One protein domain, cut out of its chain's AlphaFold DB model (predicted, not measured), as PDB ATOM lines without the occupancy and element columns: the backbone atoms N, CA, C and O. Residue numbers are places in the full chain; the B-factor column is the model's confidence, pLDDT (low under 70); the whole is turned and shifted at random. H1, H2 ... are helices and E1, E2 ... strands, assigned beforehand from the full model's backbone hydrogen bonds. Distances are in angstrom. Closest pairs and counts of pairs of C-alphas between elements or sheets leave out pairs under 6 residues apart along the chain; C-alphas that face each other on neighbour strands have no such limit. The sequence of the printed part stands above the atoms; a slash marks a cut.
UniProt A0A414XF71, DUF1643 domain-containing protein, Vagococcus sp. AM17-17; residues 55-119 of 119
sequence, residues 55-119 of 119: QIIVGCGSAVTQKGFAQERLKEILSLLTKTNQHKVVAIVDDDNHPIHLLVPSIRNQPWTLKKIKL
ATOM      1  N   GLN A  55     179.560 123.987 151.593       87.75
ATOM      2  CA  GLN A  55     179.895 123.536 152.939       87.75
ATOM      3  C   GLN A  55     179.923 124.725 153.901       87.75
ATOM      4  O   GLN A  55     180.323 125.821 153.519       87.75
ATOM      5  N   ILE A  56     179.504 124.498 155.146       89.00
ATOM      6  CA  ILE A  56     179.607 125.473 156.235       89.00
ATOM      7  C   ILE A  56     180.521 124.854 157.289       89.00
ATOM      8  O   ILE A  56     180.197 123.801 157.834       89.00
ATOM      9  N   ILE A  57     181.663 125.481 157.560       87.44
ATOM     10  CA  ILE A  57     182.611 125.009 158.573       87.44
ATOM     11  C   ILE A  57     182.474 125.864 159.827       87.44
ATOM     12  O   ILE A  57     182.592 127.085 159.773       87.44
ATOM     13  N   VAL A  58     182.271 125.209 160.963       87.56
ATOM     14  CA  VAL A  58     182.200 125.835 162.281       87.56
ATOM     15  C   VAL A  58     183.514 125.586 163.015       87.56
ATOM     16  O   VAL A  58     183.839 124.456 163.376       87.56
ATOM     17  N   GLY A  59     184.275 126.653 163.247       85.38
ATOM     18  CA  GLY A  59     185.429 126.638 164.144       85.38
ATOM     19  C   GLY A  59     185.016 127.129 165.525       85.38
ATOM     20  O   GLY A  59     185.144 128.314 165.808       85.38
ATOM     21  N   CYS A  60     184.501 126.245 166.374       83.06
ATOM     22  CA  CYS A  60     184.099 126.574 167.740       83.06
ATOM     23  C   CYS A  60     185.013 125.870 168.747       83.06
ATOM     24  O   CYS A  60     185.442 124.747 168.523       83.06
ATOM     25  N   GLY A  61     185.345 126.537 169.855       83.25
ATOM     26  CA  GLY A  61     186.089 125.897 170.943       83.25
ATOM     27  C   GLY A  61     185.201 124.966 171.774       83.25
ATOM     28  O   GLY A  61     183.979 124.952 171.618       83.25
ATOM     29  N   SER A  62     185.801 124.265 172.736       83.00
ATOM     30  CA  SER A  62     185.116 123.302 173.614       83.00
ATOM     31  C   SER A  62     183.974 123.885 174.459       83.00
ATOM     32  O   SER A  62     183.148 123.135 174.964       83.00
ATOM     33  N   ALA A  63     183.844 125.210 174.573       82.12
ATOM     34  CA  ALA A  63     182.734 125.850 175.285       82.12
ATOM     35  C   ALA A  63     181.344 125.417 174.776       82.12
ATOM     36  O   ALA A  63     180.388 125.401 175.547       82.12
ATOM     37  N   VAL A  64     181.219 125.027 173.502       84.44
ATOM     38  CA  VAL A  64     179.936 124.582 172.928       84.44
ATOM     39  C   VAL A  64     179.537 123.161 173.335       84.44
ATOM     40  O   VAL A  64     178.404 122.757 173.083       84.44
ATOM     41  N   THR A  65     180.445 122.385 173.937       83.12
ATOM     42  CA  THR A  65     180.144 121.024 174.416       83.12
ATOM     43  C   THR A  65     179.545 121.021 175.816       83.12
ATOM     44  O   THR A  65     179.047 119.994 176.274       83.12
ATOM     45  N   GLN A  66     179.605 122.152 176.518       82.12
ATOM     46  CA  GLN A  66     179.029 122.322 177.843       82.12
ATOM     47  C   GLN A  66     177.646 122.963 177.717       82.12
ATOM     48  O   GLN A  66     177.441 123.860 176.899       82.12
ATOM     49  N   LYS A  67     176.691 122.520 178.544       79.62
ATOM     50  CA  LYS A  67     175.382 123.180 178.628       79.62
ATOM     51  C   LYS A  67     175.581 124.624 179.078       79.62
ATOM     52  O   LYS A  67     176.147 124.859 180.142       79.62
ATOM     53  N   GLY A  68     175.104 125.567 178.277       81.69
ATOM     54  CA  GLY A  68     175.204 126.989 178.570       81.69
ATOM     55  C   GLY A  68     175.110 127.852 177.320       81.69
ATOM     56  O   GLY A  68     174.860 127.367 176.215       81.69
ATOM     57  N   PHE A  69     175.365 129.143 177.511       81.94
ATOM     58  CA  PHE A  69     175.128 130.180 176.510       81.94
ATOM     59  C   PHE A  69     175.802 129.906 175.156       81.94
ATOM     60  O   PHE A  69     175.175 130.059 174.114       81.94
ATOM     61  N   ALA A  70     177.058 129.444 175.145       83.00
ATOM     62  CA  ALA A  70     177.779 129.176 173.897       83.00
ATOM     63  C   ALA A  70     177.136 128.047 173.070       83.00
ATOM     64  O   ALA A  70     177.078 128.131 171.842       83.00
ATOM     65  N   GLN A  71     176.631 126.999 173.732       86.94
ATOM     66  CA  GLN A  71     175.913 125.909 173.072       86.94
ATOM     67  C   GLN A  71     174.552 126.383 172.548       86.94
ATOM     68  O   GLN A  71     174.187 126.063 171.416       86.94
ATOM     69  N   GLU A  72     173.804 127.139 173.354       87.81
ATOM     70  CA  GLU A  72     172.499 127.691 172.972       87.81
ATOM     71  C   GLU A  72     172.625 128.629 171.774       87.81
ATOM     72  O   GLU A  72     171.934 128.444 170.773       87.81
ATOM     73  N   ARG A  73     173.593 129.548 171.808       86.75
ATOM     74  CA  ARG A  73     173.836 130.479 170.708       86.75
ATOM     75  C   ARG A  73     174.224 129.765 169.417       86.75
ATOM     76  O   ARG A  73     173.739 130.115 168.344       86.75
ATOM     77  N   LEU A  74     175.056 128.726 169.501       88.94
ATOM     78  CA  LEU A  74     175.376 127.924 168.324       88.94
ATOM     79  C   LEU A  74     174.125 127.225 167.764       88.94
ATOM     80  O   LEU A  74     173.926 127.218 166.552       88.94
ATOM     81  N   LYS A  75     173.250 126.680 168.621       90.25
ATOM     82  CA  LYS A  75     171.982 126.070 168.185       90.25
ATOM     83  C   LYS A  75     171.072 127.075 167.480       90.25
ATOM     84  O   LYS A  75     170.503 126.739 166.444       90.25
ATOM     85  N   GLU A  76     170.970 128.297 167.991       89.50
ATOM     86  CA  GLU A  76     170.200 129.368 167.354       89.50
ATOM     87  C   GLU A  76     170.750 129.725 165.970       89.50
ATOM     88  O   GLU A  76     169.986 129.730 165.009       89.50
ATOM     89  N   ILE A  77     172.063 129.941 165.832       89.44
ATOM     90  CA  ILE A  77     172.687 130.258 164.536       89.44
ATOM     91  C   ILE A  77     172.412 129.143 163.523       89.44
ATOM     92  O   ILE A  77     172.045 129.403 162.378       89.44
ATOM     93  N   LEU A  78     172.524 127.879 163.941       91.31
ATOM     94  CA  LEU A  78     172.213 126.747 163.065       91.31
ATOM     95  C   LEU A  78     170.724 126.659 162.705       91.31
ATOM     96  O   LEU A  78     170.384 126.170 161.625       91.31
ATOM     97  N   SER A  79     169.835 127.148 163.571       92.12
ATOM     98  CA  SER A  79     168.394 127.206 163.304       92.12
ATOM     99  C   SER A  79     168.018 128.239 162.233       92.12
ATOM    100  O   SER A  79     166.984 128.081 161.585       92.12
ATOM    101  N   LEU A  80     168.881 129.230 161.969       91.50
ATOM    102  CA  LEU A  80     168.706 130.200 160.877       91.50
ATOM    103  C   LEU A  80     168.895 129.566 159.489       91.50
ATOM    104  O   LEU A  80     168.501 130.138 158.468       91.50
ATOM    105  N   LEU A  81     169.519 128.386 159.431       92.31
ATOM    106  CA  LEU A  81     169.804 127.685 158.188       92.31
ATOM    107  C   LEU A  81     168.583 126.902 157.697       92.31
ATOM    108  O   LEU A  81     167.877 126.246 158.464       92.31
ATOM    109  N   THR A  82     168.393 126.871 156.381       92.62
ATOM    110  CA  THR A  82     167.475 125.926 155.735       92.62
ATOM    111  C   THR A  82     167.890 124.484 156.037       92.62
ATOM    112  O   THR A  82     169.078 124.188 156.183       92.62
ATOM    113  N   LYS A  83     166.930 123.547 156.046       90.62
ATOM    114  CA  LYS A  83     167.204 122.108 156.259       90.62
ATOM    115  C   LYS A  83     168.321 121.586 155.349       90.62
ATOM    116  O   LYS A  83     169.219 120.884 155.803       90.62
ATOM    117  N   THR A  84     168.309 121.989 154.077       90.94
ATOM    118  CA  THR A  84     169.350 121.637 153.102       90.94
ATOM    119  C   THR A  84     170.736 122.091 153.553       90.94
ATOM    120  O   THR A  84     171.686 121.317 153.473       90.94
ATOM    121  N   ASN A  85     170.867 123.322 154.053       91.38
ATOM    122  CA  ASN A  85     172.166 123.861 154.446       91.38
ATOM    123  C   ASN A  85     172.607 123.398 155.839       91.38
ATOM    124  O   ASN A  85     173.806 123.251 156.053       91.38
ATOM    125  N   GLN A  86     171.691 123.019 156.734       91.31
ATOM    126  CA  GLN A  86     172.051 122.309 157.971       91.31
ATOM    127  C   GLN A  86     172.821 121.008 157.670       91.31
ATOM    128  O   GLN A  86     173.823 120.698 158.318       91.31
ATOM    129  N   HIS A  87     172.447 120.283 156.609       90.38
ATOM    130  CA  HIS A  87     173.186 119.098 156.157       90.38
ATOM    131  C   HIS A  87     174.565 119.400 155.557       90.38
ATOM    132  O   HIS A  87     175.339 118.468 155.341       90.38
ATOM    133  N   LYS A  88     174.932 120.667 155.350       91.31
ATOM    134  CA  LYS A  88     176.257 121.087 154.867       91.31
ATOM    135  C   LYS A  88     177.200 121.516 155.994       91.31
ATOM    136  O   LYS A  88     178.380 121.736 155.743       91.31
ATOM    137  N   VAL A  89     176.698 121.598 157.228       91.69
ATOM    138  CA  VAL A  89     177.476 122.030 158.395       91.69
ATOM    139  C   VAL A  89     178.427 120.929 158.855       91.69
ATOM    140  O   VAL A  89     178.018 119.777 159.027       91.69
ATOM    141  N   VAL A  90     179.686 121.285 159.075       91.75
ATOM    142  CA  VAL A  90     180.718 120.477 159.732       91.75
ATOM    143  C   VAL A  90     181.456 121.352 160.741       91.75
ATOM    144  O   VAL A  90     181.449 122.572 160.620       91.75
ATOM    145  N   ALA A  91     182.084 120.743 161.735       90.44
ATOM    146  CA  ALA A  91     182.940 121.415 162.693       90.44
ATOM    147  C   ALA A  91     184.379 120.933 162.565       90.44
ATOM    148  O   ALA A  91     184.634 119.804 162.136       90.44
ATOM    149  N   ILE A  92     185.294 121.807 162.959       88.19
ATOM    150  CA  ILE A  92     186.709 121.491 163.099       88.19
ATOM    151  C   ILE A  92     186.886 120.774 164.430       88.19
ATOM    152  O   ILE A  92     186.474 121.295 165.470       88.19
ATOM    153  N   VAL A  93     187.473 119.582 164.389       89.06
ATOM    154  CA  VAL A  93     187.699 118.759 165.576       89.06
ATOM    155  C   VAL A  93     189.127 118.238 165.642       89.06
ATOM    156  O   VAL A  93     189.764 118.040 164.604       89.06
ATOM    157  N   ASP A  94     189.606 118.015 166.863       88.12
ATOM    158  CA  ASP A  94     190.853 117.292 167.122       88.12
ATOM    159  C   ASP A  94     190.691 115.771 166.902       88.12
ATOM    160  O   ASP A  94     189.624 115.280 166.503       88.12
ATOM    161  N   ASP A  95     191.764 115.019 167.150       87.62
ATOM    162  CA  ASP A  95     191.797 113.557 167.005       87.62
ATOM    163  C   ASP A  95     190.810 112.838 167.949       87.62
ATOM    164  O   ASP A  95     190.278 111.777 167.604       87.62
ATOM    165  N   ASP A  96     190.481 113.457 169.084       87.25
ATOM    166  CA  ASP A  96     189.533 112.955 170.082       87.25
ATOM    167  C   ASP A  96     188.071 113.349 169.781       87.25
ATOM    168  O   ASP A  96     187.144 112.936 170.482       87.25
ATOM    169  N   ASN A  97     187.821 114.061 168.676       86.00
ATOM    170  CA  ASN A  97     186.528 114.627 168.266       86.00
ATOM    171  C   ASN A  97     186.030 115.808 169.109       86.00
ATOM    172  O   ASN A  97     184.833 116.120 169.068       86.00
ATOM    173  N   HIS A  98     186.898 116.492 169.846       87.25
ATOM    174  CA  HIS A  98     186.509 117.725 170.513       87.25
ATOM    175  C   HIS A  98     186.486 118.885 169.515       87.25
ATOM    176  O   HIS A  98     187.398 119.007 168.698       87.25
ATOM    177  N   PRO A  99     185.469 119.763 169.566       89.06
ATOM    178  CA  PRO A  99     185.443 120.952 168.735       89.06
ATOM    179  C   PRO A  99     186.564 121.907 169.145       89.06
ATOM    180  O   PRO A  99     186.743 122.229 170.326       89.06
ATOM    181  N   ILE A 100     187.308 122.362 168.143       87.31
ATOM    182  CA  ILE A 100     188.439 123.266 168.309       87.31
ATOM    183  C   ILE A 100     188.261 124.516 167.456       87.31
ATOM    184  O   ILE A 100     187.673 124.514 166.372       87.31
ATOM    185  N   HIS A 101     188.835 125.616 167.934       83.62
ATOM    186  CA  HIS A 101     188.852 126.867 167.197       83.62
ATOM    187  C   HIS A 101     190.250 127.115 166.636       83.62
ATOM    188  O   HIS A 101     191.198 127.307 167.393       83.62
ATOM    189  N   LEU A 102     190.371 127.233 165.308       74.50
ATOM    190  CA  LEU A 102     191.641 127.547 164.624       74.50
ATOM    191  C   LEU A 102     192.278 128.889 165.041       74.50
ATOM    192  O   LEU A 102     193.411 129.197 164.668       74.50
ATOM    193  N   LEU A 103     191.576 129.718 165.817       73.50
ATOM    194  CA  LEU A 103     192.164 130.921 166.390       73.50
ATOM    195  C   LEU A 103     193.142 130.613 167.520       73.50
ATOM    196  O   LEU A 103     194.057 131.413 167.721       73.50
ATOM    197  N   VAL A 104     193.014 129.463 168.182       73.25
ATOM    198  CA  VAL A 104     193.922 129.021 169.240       73.25
ATOM    199  C   VAL A 104     195.286 128.673 168.617       73.25
ATOM    200  O   VAL A 104     195.355 127.766 167.786       73.25
ATOM    201  N   PRO A 105     196.388 129.360 168.982       73.81
ATOM    202  CA  PRO A 105     197.683 129.174 168.324       73.81
ATOM    203  C   PRO A 105     198.217 127.739 168.354       73.81
ATOM    204  O   PRO A 105     198.790 127.295 167.362       73.81
ATOM    205  N   SER A 106     198.002 127.004 169.450       74.00
ATOM    206  CA  SER A 106     198.425 125.601 169.572       74.00
ATOM    207  C   SER A 106     197.709 124.679 168.585       74.00
ATOM    208  O   SER A 106     198.306 123.716 168.120       74.00
ATOM    209  N   ILE A 107     196.468 125.003 168.220       75.12
ATOM    210  CA  ILE A 107     195.636 124.202 167.319       75.12
ATOM    211  C   ILE A 107     196.051 124.378 165.855       75.12
ATOM    212  O   ILE A 107     195.945 123.446 165.066       75.12
ATOM    213  N   ARG A 108     196.577 125.551 165.476       71.94
ATOM    214  CA  ARG A 108     196.953 125.850 164.079       71.94
ATOM    215  C   ARG A 108     198.013 124.909 163.510       71.94
ATOM    216  O   ARG A 108     198.072 124.738 162.300       71.94
ATOM    217  N   ASN A 109     198.842 124.338 164.380       73.56
ATOM    218  CA  ASN A 109     199.961 123.477 164.003       73.56
ATOM    219  C   ASN A 109     199.692 121.992 164.293       73.56
ATOM    220  O   ASN A 109     200.606 121.179 164.185       73.56
ATOM    221  N   GLN A 110     198.474 121.644 164.708       75.44
ATOM    222  CA  GLN A 110     198.078 120.274 165.017       75.44
ATOM    223  C   GLN A 110     197.204 119.705 163.895       75.44
ATOM    224  O   GLN A 110     196.527 120.472 163.204       75.44
ATOM    225  N   PRO A 111     197.209 118.378 163.691       78.62
ATOM    226  CA  PRO A 111     196.242 117.745 162.812       78.62
ATOM    227  C   PRO A 111     194.828 117.976 163.354       78.62
ATOM    228  O   PRO A 111     194.565 117.871 164.550       78.62
ATOM    229  N   TRP A 112     193.916 118.318 162.455       85.94
ATOM    230  CA  TRP A 112     192.494 118.443 162.737       85.94
ATOM    231  C   TRP A 112     191.713 117.922 161.540       85.94
ATOM    232  O   TRP A 112     192.224 117.814 160.422       85.94
ATOM    233  N   THR A 113     190.454 117.579 161.773       88.25
ATOM    234  CA  THR A 113     189.568 117.053 160.735       88.25
ATOM    235  C   THR A 113     188.228 117.776 160.746       88.25
ATOM    236  O   THR A 113     187.889 118.483 161.695       88.25
ATOM    237  N   LEU A 114     187.457 117.618 159.669       89.38
ATOM    238  CA  LEU A 114     186.096 118.137 159.573       89.38
ATOM    239  C   LEU A 114     185.099 117.014 159.851       89.38
ATOM    240  O   LEU A 114     185.074 116.013 159.133       89.38
ATOM    241  N   LYS A 115     184.247 117.179 160.868       90.31
ATOM    242  CA  LYS A 115     183.214 116.191 161.221       90.31
ATOM    243  C   LYS A 115     181.852 116.827 161.419       90.31
ATOM    244  O   LYS A 115     181.719 118.021 161.663       90.31
ATOM    245  N   LYS A 116     180.798 116.016 161.319       87.69
ATOM    246  CA  LYS A 116     179.451 116.456 161.692       87.69
ATOM    247  C   LYS A 116     179.419 116.783 163.179       87.69
ATOM    248  O   LYS A 116     179.746 115.929 163.998       87.69
ATOM    249  N   ILE A 117     178.994 117.996 163.512       74.94
ATOM    250  CA  ILE A 117     178.812 118.389 164.904       74.94
ATOM    251  C   ILE A 117     177.532 117.746 165.452       74.94
ATOM    252  O   ILE A 117     176.480 117.796 164.814       74.94
ATOM    253  N   LYS A 118     177.634 117.109 166.622       68.06
ATOM    254  CA  LYS A 118     176.485 116.674 167.424       68.06
ATOM    255  C   LYS A 118     176.359 117.666 168.579       68.06
ATOM    256  O   LYS A 118     177.264 117.730 169.405       68.06
ATOM    257  N   LEU A 119     175.295 118.466 168.584       61.06
ATOM    258  CA  LEU A 119     175.017 119.494 169.599       61.06
ATOM    259  C   LEU A 119     173.924 119.077 170.572       61.06
ATOM    260  O   LEU A 119     173.034 118.307 170.161       61.06
TER     261      LEU A 119
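AT A GLANCE: This is residues 55 to 119 of the 119 residues of the protein "DUF1643 domain-containing protein" of Vagococcus sp. AM17-17 (UniProt A0A414XF71). A small three-stranded sheet of E1, E2 and E3 stands in the middle; from it H1, H2 and H3 swing out as a loose arc to one side, returning to E2, while the long loop of residues 94 to 112 reaches out to the other side. The printed part has 65 residues, 30 of them, under half, in named elements: E1, H1, H2, H3, E2 and E3 in chain order, a mixed class of helices and strands. The mixed sheet has the order E1, E2, E3. The whole is compact, with a radius of gyration of the C-alphas of 11.8 A and spans of 34 by 26 by 18 A.

IN THESE COORDINATES: Find C-alpha 56 at (179.607, 125.473, 156.235), where E1, residues 56 to 58, begins. H1 is residues 62 to 65. At C-alpha 69, (175.128, 130.180, 176.510), H2 begins and runs 15.1 A through residue 79. H3 is residues 83 to 86. E2, residues 89 to 93, is 12.9 A long, and E3, residues 113 to 115, ends at (183.214, 116.191, 161.221).

HOW THE PARTS SIT: Look first at E1 and E2, parallel at 35 degrees, with N 58 and O 90 2.8 A apart. With H1, H2 and H3 between them they form a strand-helix-strand unit, two parallel neighbour strands joined through helices. E2 and E3 are an antiparallel hairpin, with N 91 and O 115 2.7 A apart. H1 and H2 touch only at the corner, closest at the C-alphas of Val 64 and Gln 71, 4.2 A. H2 and H3 are close but not clearly touching: their closest C-alphas, Leu 78 and Gln 86, are 6.8 A apart. H1, H2 and H3 are not on the sheet. Every O i to N i+4 pair of H2 is within hydrogen-bond range; H1 and H3 are too short for such a pair.

THE WHOLE: The C-alphas farthest apart, Lys 83 and Ser 106, lie 34.1 A from each other. The printed part has no cut, and E2 to E3 is the long link. Look for low confidence at residues 118 to 119, under 70.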